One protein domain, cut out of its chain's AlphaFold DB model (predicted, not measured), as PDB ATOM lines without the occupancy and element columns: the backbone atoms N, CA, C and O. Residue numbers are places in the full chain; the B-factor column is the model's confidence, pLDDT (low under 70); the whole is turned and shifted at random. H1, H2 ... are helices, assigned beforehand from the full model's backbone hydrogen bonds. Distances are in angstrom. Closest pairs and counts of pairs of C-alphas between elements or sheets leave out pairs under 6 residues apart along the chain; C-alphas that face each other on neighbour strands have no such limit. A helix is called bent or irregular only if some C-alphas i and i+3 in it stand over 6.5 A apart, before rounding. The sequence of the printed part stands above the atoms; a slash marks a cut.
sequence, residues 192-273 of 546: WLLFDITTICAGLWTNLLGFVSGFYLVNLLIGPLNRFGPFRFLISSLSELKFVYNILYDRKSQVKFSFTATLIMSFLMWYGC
ATOM      1  N   TRP A 192      11.442  -0.623  68.558       53.28
ATOM      2  CA  TRP A 192      11.471   0.843  68.580       53.28
ATOM      3  C   TRP A 192      12.347   1.392  67.448       53.28
ATOM      4  O   TRP A 192      11.902   2.251  66.706       53.28
ATOM      5  N   LEU A 193      13.520   0.790  67.219       56.91
ATOM      6  CA  LEU A 193      14.445   1.205  66.165       56.91
ATOM      7  C   LEU A 193      13.815   1.100  64.775       56.91
ATOM      8  O   LEU A 193      13.998   1.979  63.942       56.91
ATOM      9  N   LEU A 194      13.073   0.025  64.508       59.50
ATOM     10  CA  LEU A 194      12.418  -0.131  63.216       59.50
ATOM     11  C   LEU A 194      11.240   0.828  63.049       59.50
ATOM     12  O   LEU A 194      11.086   1.388  61.969       59.50
ATOM     13  N   PHE A 195      10.464   1.066  64.109       58.66
ATOM     14  CA  PHE A 195       9.449   2.116  64.096       58.66
ATOM     15  C   PHE A 195      10.086   3.480  63.785       58.66
ATOM     16  O   PHE A 195       9.683   4.122  62.819       58.66
ATOM     17  N   ASP A 196      11.161   3.850  64.482       61.69
ATOM     18  CA  ASP A 196      11.879   5.110  64.264       61.69
ATOM     19  C   ASP A 196      12.426   5.227  62.835       61.69
ATOM     20  O   ASP A 196      12.249   6.258  62.187       61.69
ATOM     21  N   ILE A 197      13.027   4.160  62.297       66.06
ATOM     22  CA  ILE A 197      13.486   4.122  60.900       66.06
ATOM     23  C   ILE A 197      12.306   4.331  59.950       66.06
ATOM     24  O   ILE A 197      12.398   5.158  59.044       66.06
ATOM     25  N   THR A 198      11.184   3.633  60.156       62.12
ATOM     26  CA  THR A 198      10.001   3.801  59.302       62.12
ATOM     27  C   THR A 198       9.416   5.205  59.396       62.12
ATOM     28  O   THR A 198       9.048   5.764  58.365       62.12
ATOM     29  N   THR A 199       9.401   5.822  60.578       60.03
ATOM     30  CA  THR A 199       8.938   7.201  60.771       60.03
ATOM     31  C   THR A 199       9.863   8.200  60.081       60.03
ATOM     32  O   THR A 199       9.384   9.101  59.393       60.03
ATOM     33  N   ILE A 200      11.183   8.022  60.183       68.62
ATOM     34  CA  ILE A 200      12.167   8.860  59.482       68.62
ATOM     35  C   ILE A 200      12.002   8.718  57.964       68.62
ATOM     36  O   ILE A 200      11.947   9.722  57.251       68.62
ATOM     37  N   CYS A 201      11.873   7.489  57.459       72.06
ATOM     38  CA  CYS A 201      11.632   7.226  56.041       72.06
ATOM     39  C   CYS A 201      10.311   7.838  55.562       72.06
ATOM     40  O   CYS A 201      10.285   8.449  54.496       72.06
ATOM     41  N   ALA A 202       9.239   7.724  56.348       66.62
ATOM     42  CA  ALA A 202       7.944   8.319  56.034       66.62
ATOM     43  C   ALA A 202       8.018   9.854  55.996       66.62
ATOM     44  O   ALA A 202       7.489  10.467  55.067       66.62
ATOM     45  N   GLY A 203       8.727  10.480  56.942       67.75
ATOM     46  CA  GLY A 203       8.964  11.927  56.953       67.75
ATOM     47  C   GLY A 203       9.744  12.401  55.722       67.75
ATOM     48  O   GLY A 203       9.313  13.321  55.026       67.75
ATOM     49  N   LEU A 204      10.847  11.718  55.393       74.44
ATOM     50  CA  LEU A 204      11.636  11.982  54.183       74.44
ATOM     51  C   LEU A 204      10.794  11.823  52.910       74.44
ATOM     52  O   LEU A 204      10.850  12.676  52.025       74.44
ATOM     53  N   TRP A 205      10.002  10.753  52.830       74.94
ATOM     54  CA  TRP A 205       9.133  10.473  51.689       74.94
ATOM     55  C   TRP A 205       8.049  11.537  51.518       74.94
ATOM     56  O   TRP A 205       7.825  12.010  50.407       74.94
ATOM     57  N   THR A 206       7.421  11.962  52.614       72.00
ATOM     58  CA  THR A 206       6.362  12.982  52.605       72.00
ATOM     59  C   THR A 206       6.900  14.326  52.121       72.00
ATOM     60  O   THR A 206       6.328  14.936  51.217       72.00
ATOM     61  N   ASN A 207       8.050  14.753  52.648       76.94
ATOM     62  CA  ASN A 207       8.718  15.976  52.203       76.94
ATOM     63  C   ASN A 207       9.112  15.899  50.723       76.94
ATOM     64  O   ASN A 207       8.856  16.835  49.962       76.94
ATOM     65  N   LEU A 208       9.683  14.768  50.297       83.12
ATOM     66  CA  LEU A 208      10.057  14.551  48.903       83.12
ATOM     67  C   LEU A 208       8.839  14.634  47.980       83.12
ATOM     68  O   LEU A 208       8.890  15.326  46.961       83.12
ATOM     69  N   LEU A 209       7.742  13.970  48.347       80.25
ATOM     70  CA  LEU A 209       6.500  13.971  47.583       80.25
ATOM     71  C   LEU A 209       5.921  15.384  47.449       80.25
ATOM     72  O   LEU A 209       5.448  15.731  46.365       80.25
ATOM     73  N   GLY A 210       6.006  16.208  48.496       77.88
ATOM     74  CA  GLY A 210       5.609  17.616  48.453       77.88
ATOM     75  C   GLY A 210       6.377  18.405  47.389       77.88
ATOM     76  O   GLY A 210       5.773  19.011  46.500       77.88
ATOM     77  N   PHE A 211       7.713  18.340  47.404       85.69
ATOM     78  CA  PHE A 211       8.538  19.050  46.418       85.69
ATOM     79  C   PHE A 211       8.380  18.497  44.995       85.69
ATOM     80  O   PHE A 211       8.353  19.270  44.035       85.69
ATOM     81  N   VAL A 212       8.270  17.175  44.838       86.31
ATOM     82  CA  VAL A 212       8.069  16.533  43.529       86.31
ATOM     83  C   VAL A 212       6.709  16.911  42.944       86.31
ATOM     84  O   VAL A 212       6.641  17.288  41.776       86.31
ATOM     85  N   SER A 213       5.644  16.883  43.750       84.69
ATOM     86  CA  SER A 213       4.301  17.314  43.338       84.69
ATOM     87  C   SER A 213       4.272  18.795  42.956       84.69
ATOM     88  O   SER A 213       3.691  19.157  41.932       84.69
ATOM     89  N   GLY A 214       4.969  19.648  43.715       87.12
ATOM     90  CA  GLY A 214       5.123  21.067  43.390       87.12
ATOM     91  C   GLY A 214       5.779  21.283  42.024       87.12
ATOM     92  O   GLY A 214       5.244  22.007  41.184       87.12
ATOM     93  N   PHE A 215       6.893  20.602  41.740       90.94
ATOM     94  CA  PHE A 215       7.532  20.706  40.424       90.94
ATOM     95  C   PHE A 215       6.748  20.042  39.302       90.94
ATOM     96  O   PHE A 215       6.795  20.516  38.167       90.94
ATOM     97  N   TYR A 216       6.004  18.974  39.585       89.31
ATOM     98  CA  TYR A 216       5.065  18.408  38.624       89.31
ATOM     99  C   TYR A 216       4.029  19.458  38.200       89.31
ATOM    100  O   TYR A 216       3.825  19.665  37.003       89.31
ATOM    101  N   LEU A 217       3.463  20.195  39.162       90.88
ATOM    102  CA  LEU A 217       2.523  21.281  38.894       90.88
ATOM    103  C   LEU A 217       3.177  22.434  38.116       90.88
ATOM    104  O   LEU A 217       2.600  22.910  37.141       90.88
ATOM    105  N   VAL A 218       4.398  22.845  38.480       90.81
ATOM    106  CA  VAL A 218       5.159  23.860  37.725       90.81
ATOM    107  C   VAL A 218       5.334  23.428  36.270       90.81
ATOM    108  O   VAL A 218       4.989  24.179  35.363       90.81
ATOM    109  N   ASN A 219       5.799  22.202  36.030       91.38
ATOM    110  CA  ASN A 219       6.020  21.688  34.678       91.38
ATOM    111  C   ASN A 219       4.715  21.556  33.874       91.38
ATOM    112  O   ASN A 219       4.723  21.745  32.656       91.38
ATOM    113  N   LEU A 220       3.597  21.265  34.545       93.06
ATOM    114  CA  LEU A 220       2.272  21.204  33.934       93.06
ATOM    115  C   LEU A 220       1.747  22.600  33.553       93.06
ATOM    116  O   LEU A 220       1.170  22.771  32.478       93.06
ATOM    117  N   LEU A 221       1.946  23.598  34.419       91.75
ATOM    118  CA  LEU A 221       1.330  24.924  34.294       91.75
ATOM    119  C   LEU A 221       2.196  25.960  33.572       91.75
ATOM    120  O   LEU A 221       1.645  26.889  32.981       91.75
ATOM    121  N   ILE A 222       3.526  25.820  33.564       90.88
ATOM    122  CA  ILE A 222       4.431  26.847  33.018       90.88
ATOM    123  C   ILE A 222       4.174  27.121  31.529       90.88
ATOM    124  O   ILE A 222       4.193  28.268  31.087       90.88
ATOM    125  N   GLY A 223       3.863  26.079  30.752       89.44
ATOM    126  CA  GLY A 223       3.519  26.198  29.335       89.44
ATOM    127  C   GLY A 223       2.221  26.984  29.105       89.44
ATOM    128  O   GLY A 223       2.254  27.985  28.387       89.44
ATOM    129  N   PRO A 224       1.084  26.561  29.693       92.00
ATOM    130  CA  PRO A 224      -0.175  27.305  29.649       92.00
ATOM    131  C   PRO A 224      -0.061  28.752  30.143       92.00
ATOM    132  O   PRO A 224      -0.525  29.658  29.454       92.00
ATOM    133  N   LEU A 225       0.594  28.989  31.283       90.38
ATOM    134  CA  LEU A 225       0.744  30.329  31.861       90.38
ATOM    135  C   LEU A 225       1.534  31.266  30.940       90.38
ATOM    136  O   LEU A 225       1.133  32.410  30.742       90.38
ATOM    137  N   ASN A 226       2.578  30.767  30.273       88.31
ATOM    138  CA  ASN A 226       3.352  31.545  29.301       88.31
ATOM    139  C   ASN A 226       2.556  31.981  28.054       88.31
ATOM    140  O   ASN A 226       3.033  32.832  27.299       88.31
ATOM    141  N   ARG A 227       1.356  31.434  27.813       91.00
ATOM    142  CA  ARG A 227       0.478  31.865  26.705       91.00
ATOM    143  C   ARG A 227      -0.350  33.103  27.047       91.00
ATOM    144  O   ARG A 227      -0.829  33.771  26.135       91.00
ATOM    145  N   PHE A 228      -0.502  33.428  28.329       91.31
ATOM    146  CA  PHE A 228      -1.269  34.581  28.788       91.31
ATOM    147  C   PHE A 228      -0.341  35.774  29.045       91.31
ATOM    148  O   PHE A 228       0.619  35.671  29.804       91.31
ATOM    149  N   GLY A 229      -0.632  36.920  28.420       88.50
ATOM    150  CA  GLY A 229       0.236  38.108  28.415       88.50
ATOM    151  C   GLY A 229       0.759  38.556  29.792       88.50
ATOM    152  O   GLY A 229       1.975  38.691  29.936       88.50
ATOM    153  N   PRO A 230      -0.103  38.728  30.815       90.88
ATOM    154  CA  PRO A 230       0.336  39.148  32.148       90.88
ATOM    155  C   PRO A 230       1.284  38.146  32.823       90.88
ATOM    156  O   PRO A 230       2.317  38.528  33.369       90.88
ATOM    157  N   PHE A 231       0.973  36.850  32.735       89.81
ATOM    158  CA  PHE A 231       1.795  35.790  33.321       89.81
ATOM    159  C   PHE A 231       3.114  35.607  32.576       89.81
ATOM    160  O   PHE A 231       4.145  35.407  33.208       89.81
ATOM    161  N   ARG A 232       3.113  35.742  31.246       90.12
ATOM    162  CA  ARG A 232       4.334  35.712  30.433       90.12
ATOM    163  C   ARG A 232       5.305  36.821  30.830       90.12
ATOM    164  O   ARG A 232       6.489  36.539  30.982       90.12
ATOM    165  N   PHE A 233       4.814  38.053  31.002       91.25
ATOM    166  CA  PHE A 233       5.639  39.170  31.469       91.25
ATOM    167  C   PHE A 233       6.254  38.846  32.836       91.25
ATOM    168  O   PHE A 233       7.477  38.838  32.963       91.25
ATOM    169  N   LEU A 234       5.427  38.439  33.806       89.88
ATOM    170  CA  LEU A 234       5.877  38.071  35.150       89.88
ATOM    171  C   LEU A 234       6.924  36.946  35.144       89.88
ATOM    172  O   LEU A 234       7.986  37.084  35.749       89.88
ATOM    173  N   ILE A 235       6.651  35.841  34.443       90.75
ATOM    174  CA  ILE A 235       7.569  34.699  34.345       90.75
ATOM    175  C   ILE A 235       8.879  35.133  33.690       90.75
ATOM    176  O   ILE A 235       9.941  34.737  34.164       90.75
ATOM    177  N   SER A 236       8.830  35.952  32.633       89.31
ATOM    178  CA  SER A 236      10.039  36.428  31.953       89.31
ATOM    179  C   SER A 236      10.910  37.303  32.851       89.31
ATOM    180  O   SER A 236      12.107  37.045  32.928       89.31
ATOM    181  N   SER A 237      10.315  38.232  33.607       90.56
ATOM    182  CA  SER A 237      11.037  39.071  34.570       90.56
ATOM    183  C   SER A 237      11.643  38.247  35.708       90.56
ATOM    184  O   SER A 237      12.797  38.444  36.073       90.56
ATOM    185  N   LEU A 238      10.906  37.270  36.249       89.00
ATOM    186  CA  LEU A 238      11.428  36.381  37.295       89.00
ATOM    187  C   LEU A 238      12.552  35.467  36.778       89.00
ATOM    188  O   LEU A 238      13.494  35.162  37.509       89.00
ATOM    189  N   SER A 239      12.468  35.048  35.515       89.75
ATOM    190  CA  SER A 239      13.444  34.161  34.871       89.75
ATOM    191  C   SER A 239      14.771  34.846  34.526       89.75
ATOM    192  O   SER A 239      15.708  34.157  34.131       89.75
ATOM    193  N   GLU A 240      14.893  36.168  34.689       92.69
ATOM    194  CA  GLU A 240      16.184  36.865  34.567       92.69
ATOM    195  C   GLU A 240      17.184  36.390  35.633       92.69
ATOM    196  O   GLU A 240      18.397  36.346  35.407       92.69
ATOM    197  N   LEU A 241      16.680  35.942  36.786       93.19
ATOM    198  CA  LEU A 241      17.490  35.291  37.803       93.19
ATOM    199  C   LEU A 241      17.813  33.856  37.365       93.19
ATOM    200  O   LEU A 241      16.947  32.982  37.351       93.19
ATOM    201  N   LYS A 242      19.097  33.579  37.097       90.88
ATOM    202  CA  LYS A 242      19.592  32.254  36.661       90.88
ATOM    203  C   LYS A 242      19.112  31.098  37.550       90.88
ATOM    204  O   LYS A 242      18.831  30.010  37.055       90.88
ATOM    205  N   PHE A 243      19.021  31.327  38.860       90.81
ATOM    206  CA  PHE A 243      18.479  30.345  39.798       90.81
ATOM    207  C   PHE A 243      17.006  30.024  39.504       90.81
ATOM    208  O   PHE A 243      16.655  28.854  39.376       90.81
ATOM    209  N   VAL A 244      16.169  31.050  39.334       90.75
ATOM    210  CA  VAL A 244      14.735  30.904  39.050       90.75
ATOM    211  C   VAL A 244      14.518  30.244  37.694       90.75
ATOM    212  O   VAL A 244      13.736  29.303  37.601       90.75
ATOM    213  N   TYR A 245      15.272  30.646  36.667       91.44
ATOM    214  CA  TYR A 245      15.235  29.990  35.358       91.44
ATOM    215  C   TYR A 245      15.498  28.480  35.462       91.44
ATOM    216  O   TYR A 245      14.729  27.670  34.943       91.44
ATOM    217  N   ASN A 246      16.551  28.088  36.184       92.25
ATOM    218  CA  ASN A 246      16.902  26.681  36.369       92.25
ATOM    219  C   ASN A 246      15.817  25.905  37.135       92.25
ATOM    220  O   ASN A 246      15.545  24.755  36.812       92.25
ATOM    221  N   ILE A 247      15.188  26.524  38.135       91.75
ATOM    222  CA  ILE A 247      14.098  25.922  38.914       91.75
ATOM    223  C   ILE A 247      12.817  25.774  38.074       91.75
ATOM    224  O   ILE A 247      12.108  24.780  38.210       91.75
ATOM    225  N   LEU A 248      12.527  26.715  37.173       90.56
ATOM    226  CA  LEU A 248      11.333  26.671  36.324       90.56
ATOM    227  C   LEU A 248      11.463  25.707  35.139       90.56
ATOM    228  O   LEU A 248      10.484  25.047  34.797       90.56
ATOM    229  N   TYR A 249      12.643  25.621  34.515       90.44
ATOM    230  CA  TYR A 249      12.801  24.948  33.219       90.44
ATOM    231  C   TYR A 249      13.774  23.759  33.212       90.44
ATOM    232  O   TYR A 249      13.609  22.861  32.382       90.44
ATOM    233  N   ASP A 250      14.775  23.700  34.101       92.62
ATOM    234  CA  ASP A 250      15.743  22.595  34.118       92.62
ATOM    235  C   ASP A 250      15.345  21.489  35.105       92.62
ATOM    236  O   ASP A 250      15.458  21.616  36.326       92.62
ATOM    237  N   ARG A 251      14.971  20.330  34.554       91.88
ATOM    238  CA  ARG A 251      14.597  19.143  35.337       91.88
ATOM    239  C   ARG A 251      15.722  18.661  36.251       91.88
ATOM    240  O   ARG A 251      15.442  18.168  37.341       91.88
ATOM    241  N   LYS A 252      16.991  18.785  35.844       93.44
ATOM    242  CA  LYS A 252      18.117  18.350  36.690       93.44
ATOM    243  C   LYS A 252      18.244  19.245  37.919       93.44
ATOM    244  O   LYS A 252      18.440  18.732  39.021       93.44
ATOM    245  N   SER A 253      18.107  20.555  37.745       92.00
ATOM    246  CA  SER A 253      18.046  21.509  38.849       92.00
ATOM    247  C   SER A 253      16.834  21.306  39.755       92.00
ATOM    248  O   SER A 253      17.015  21.331  40.969       92.00
ATOM    249  N   GLN A 254      15.647  21.026  39.207       91.75
ATOM    250  CA  GLN A 254      14.457  20.691  40.004       91.75
ATOM    251  C   GLN A 254      14.699  19.465  40.893       91.75
ATOM    252  O   GLN A 254      14.505  19.539  42.101       91.75
ATOM    253  N   VAL A 255      15.217  18.366  40.330       92.94
ATOM    254  CA  VAL A 255      15.523  17.142  41.092       92.94
ATOM    255  C   VAL A 255      16.553  17.414  42.194       92.94
ATOM    256  O   VAL A 255      16.340  17.029  43.344       92.94
ATOM    257  N   LYS A 256      17.653  18.115  41.879       93.00
ATOM    258  CA  LYS A 256      18.671  18.491  42.879       93.00
ATOM    259  C   LYS A 256      18.081  19.347  43.996       93.00
ATOM    260  O   LYS A 256      18.402  19.121  45.164       93.00
ATOM    261  N   PHE A 257      17.230  20.308  43.644       93.88
ATOM    262  CA  PHE A 257      16.543  21.149  44.611       93.88
ATOM    263  C   PHE A 257      15.621  20.315  45.498       93.88
ATOM    264  O   PHE A 257      15.748  20.411  46.711       93.88
ATOM    265  N   SER A 258      14.771  19.450  44.933       90.50
ATOM    266  CA  SER A 258      13.868  18.589  45.706       90.50
ATOM    267  C   SER A 258      14.616  17.744  46.729       90.50
ATOM    268  O   SER A 258      14.235  17.748  47.895       90.50
ATOM    269  N   PHE A 259      15.705  17.070  46.341       92.44
ATOM    270  CA  PHE A 259      16.502  16.277  47.286       92.44
ATOM    271  C   PHE A 259      17.148  17.143  48.371       92.44
ATOM    272  O   PHE A 259      17.064  16.814  49.552       92.44
ATOM    273  N   THR A 260      17.759  18.267  47.986       93.75
ATOM    274  CA  THR A 260      18.436  19.163  48.937       93.75
ATOM    275  C   THR A 260      17.441  19.770  49.924       93.75
ATOM    276  O   THR A 260      17.659  19.721  51.131       93.75
ATOM    277  N   ALA A 261      16.319  20.285  49.422       90.56
ATOM    278  CA  ALA A 261      15.253  20.858  50.227       90.56
ATOM    279  C   ALA A 261      14.621  19.802  51.140       90.56
ATOM    280  O   ALA A 261      14.438  20.076  52.318       90.56
ATOM    281  N   THR A 262      14.384  18.579  50.648       87.31
ATOM    282  CA  THR A 262      13.879  17.458  51.461       87.31
ATOM    283  C   THR A 262      14.805  17.151  52.630       87.31
ATOM    284  O   THR A 262      14.333  17.035  53.759       87.31
ATOM    285  N   LEU A 263      16.115  17.036  52.385       90.69
ATOM    286  CA  LEU A 263      17.093  16.747  53.436       90.69
ATOM    287  C   LEU A 263      17.164  17.876  54.466       90.69
ATOM    288  O   LEU A 263      17.123  17.601  55.662       90.69
ATOM    289  N   ILE A 264      17.221  19.133  54.013       91.44
ATOM    290  CA  ILE A 264      17.247  20.299  54.904       91.44
ATOM    291  C   ILE A 264      15.967  20.361  55.735       91.44
ATOM    292  O   ILE A 264      16.053  20.485  56.952       91.44
ATOM    293  N   MET A 265      14.795  20.237  55.104       84.25
ATOM    294  CA  MET A 265      13.521  20.308  55.816       84.25
ATOM    295  C   MET A 265      13.431  19.191  56.850       84.25
ATOM    296  O   MET A 265      13.236  19.471  58.025       84.25
ATOM    297  N   SER A 266      13.700  17.947  56.443       80.56
ATOM    298  CA  SER A 266      13.660  16.778  57.332       80.56
ATOM    299  C   SER A 266      14.655  16.892  58.490       80.56
ATOM    300  O   SER A 266      14.348  16.480  59.608       80.56
ATOM    301  N   PHE A 267      15.827  17.492  58.263       84.31
ATOM    302  CA  PHE A 267      16.787  17.769  59.327       84.31
ATOM    303  C   PHE A 267      16.292  18.848  60.297       84.31
ATOM    304  O   PHE A 267      16.351  18.641  61.506       84.31
ATOM    305  N   LEU A 268      15.786  19.982  59.800       81.62
ATOM    306  CA  LEU A 268      15.252  21.064  60.644       81.62
ATOM    307  C   LEU A 268      14.076  20.580  61.499       81.62
ATOM    308  O   LEU A 268      13.998  20.862  62.691       81.62
ATOM    309  N   MET A 269      13.208  19.793  60.879       71.81
ATOM    310  CA  MET A 269      12.108  19.048  61.472       71.81
ATOM    311  C   MET A 269      12.545  18.116  62.607       71.81
ATOM    312  O   MET A 269      11.986  18.170  63.705       71.81
ATOM    313  N   TRP A 270      13.551  17.275  62.359       75.69
ATOM    314  CA  TRP A 270      14.126  16.383  63.367       75.69
ATOM    315  C   TRP A 270      14.810  17.169  64.492       75.69
ATOM    316  O   TRP A 270      14.604  16.889  65.664       75.69
ATOM    317  N   TYR A 271      15.555  18.226  64.170       77.50
ATOM    318  CA  TYR A 271      16.187  19.088  65.173       77.50
ATOM    319  C   TYR A 271      15.169  19.861  66.035       77.50
ATOM    320  O   TYR A 271      15.459  20.255  67.171       77.50
ATOM    321  N   GLY A 272      13.986  20.128  65.484       66.69
ATOM    322  CA  GLY A 272      12.880  20.786  66.167       66.69
ATOM    323  C   GLY A 272      12.009  19.854  67.010       66.69
ATOM    324  O   GLY A 272      11.253  20.361  67.831       66.69
ATOM    325  N   CYS A 273      12.086  18.529  66.841       67.88
ATOM    326  CA  CYS A 273      11.187  17.613  67.543       67.88
ATOM    327  C   CYS A 273      11.505  17.505  69.044       67.88
ATOM    328  O   CYS A 273      12.623  17.765  69.489       67.88
TER     329      CYS A 273
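This is residues 192 to 273 of the 546 residues of the protein "Metallophos domain-containing protein" of Heterorhabditis bacteriophora (UniProt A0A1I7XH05). One long helix, H1, makes the length of a rod; beyond its last residue, Leu 225, the backbone folds back through two short helices, H2 and H3, and the second long helix, H4, returns across H1 at a slant. The first residues of H1, 192 to 199, stick out beyond the body. The printed part has 82 residues, with four named helices in the order H1, H2, H3, H4 and no named strand: all helix. It is loose, with a radius of gyration of the C-alphas of 16.4 A, and spans 56 by 21 by 21 A.

H1, residues 192 to 225, begins at C-alpha 192 (11.471, 0.843, 68.580) and is 48.3 A long; it is irregular, but only just: C-alphas 220 and 223 are 6.9 A apart. H2 is residues 229 to 238, 14.4 A, and H3 is residues 242 to 249, 10.6 A. H4, residues 251 to 272, is 30.9 A long and ends at C-alpha 272 (12.880, 20.786, 66.167).

H1, with residues 203 to 215 alone, touches H4 at a steep tilt of 39 degrees, opposite ways; the closest C-alphas, of Phe 211 and Ser 258, are 5.4 A apart. H1 and H2 are close but not clearly touching, the closest C-alphas, of Leu 225 and Phe 231, being 5.7 A apart. H2 and H3 are also close but not clearly touching, with Leu 238 and Val 244 closest, their C-alphas 6.6 A apart. H3 touches residues 218 to 222 of H1, about perpendicular at 87 degrees; the closest C-alphas, of Val 218 and Leu 248, are 6.9 A apart. H3 and H4 touch only at the corner, about perpendicular at 75 degrees, the closest C-alphas, of Ile 247 and Gln 254, being 5.4 A apart. H2 and H4 are apart. Every O i to N i+4 pair is within hydrogen-bond range in H2, H3 and H4, and 28 of 30 are in H1.

The C-alphas farthest apart, of Trp 192 and Gly 229, are 55.9 A apart. The printed part has no cut, and its three links between helices are tight. Mean pLDDT of the printed part is 83.9; residues 192 to 200, 202 to 203 and 272 to 273 are under 70.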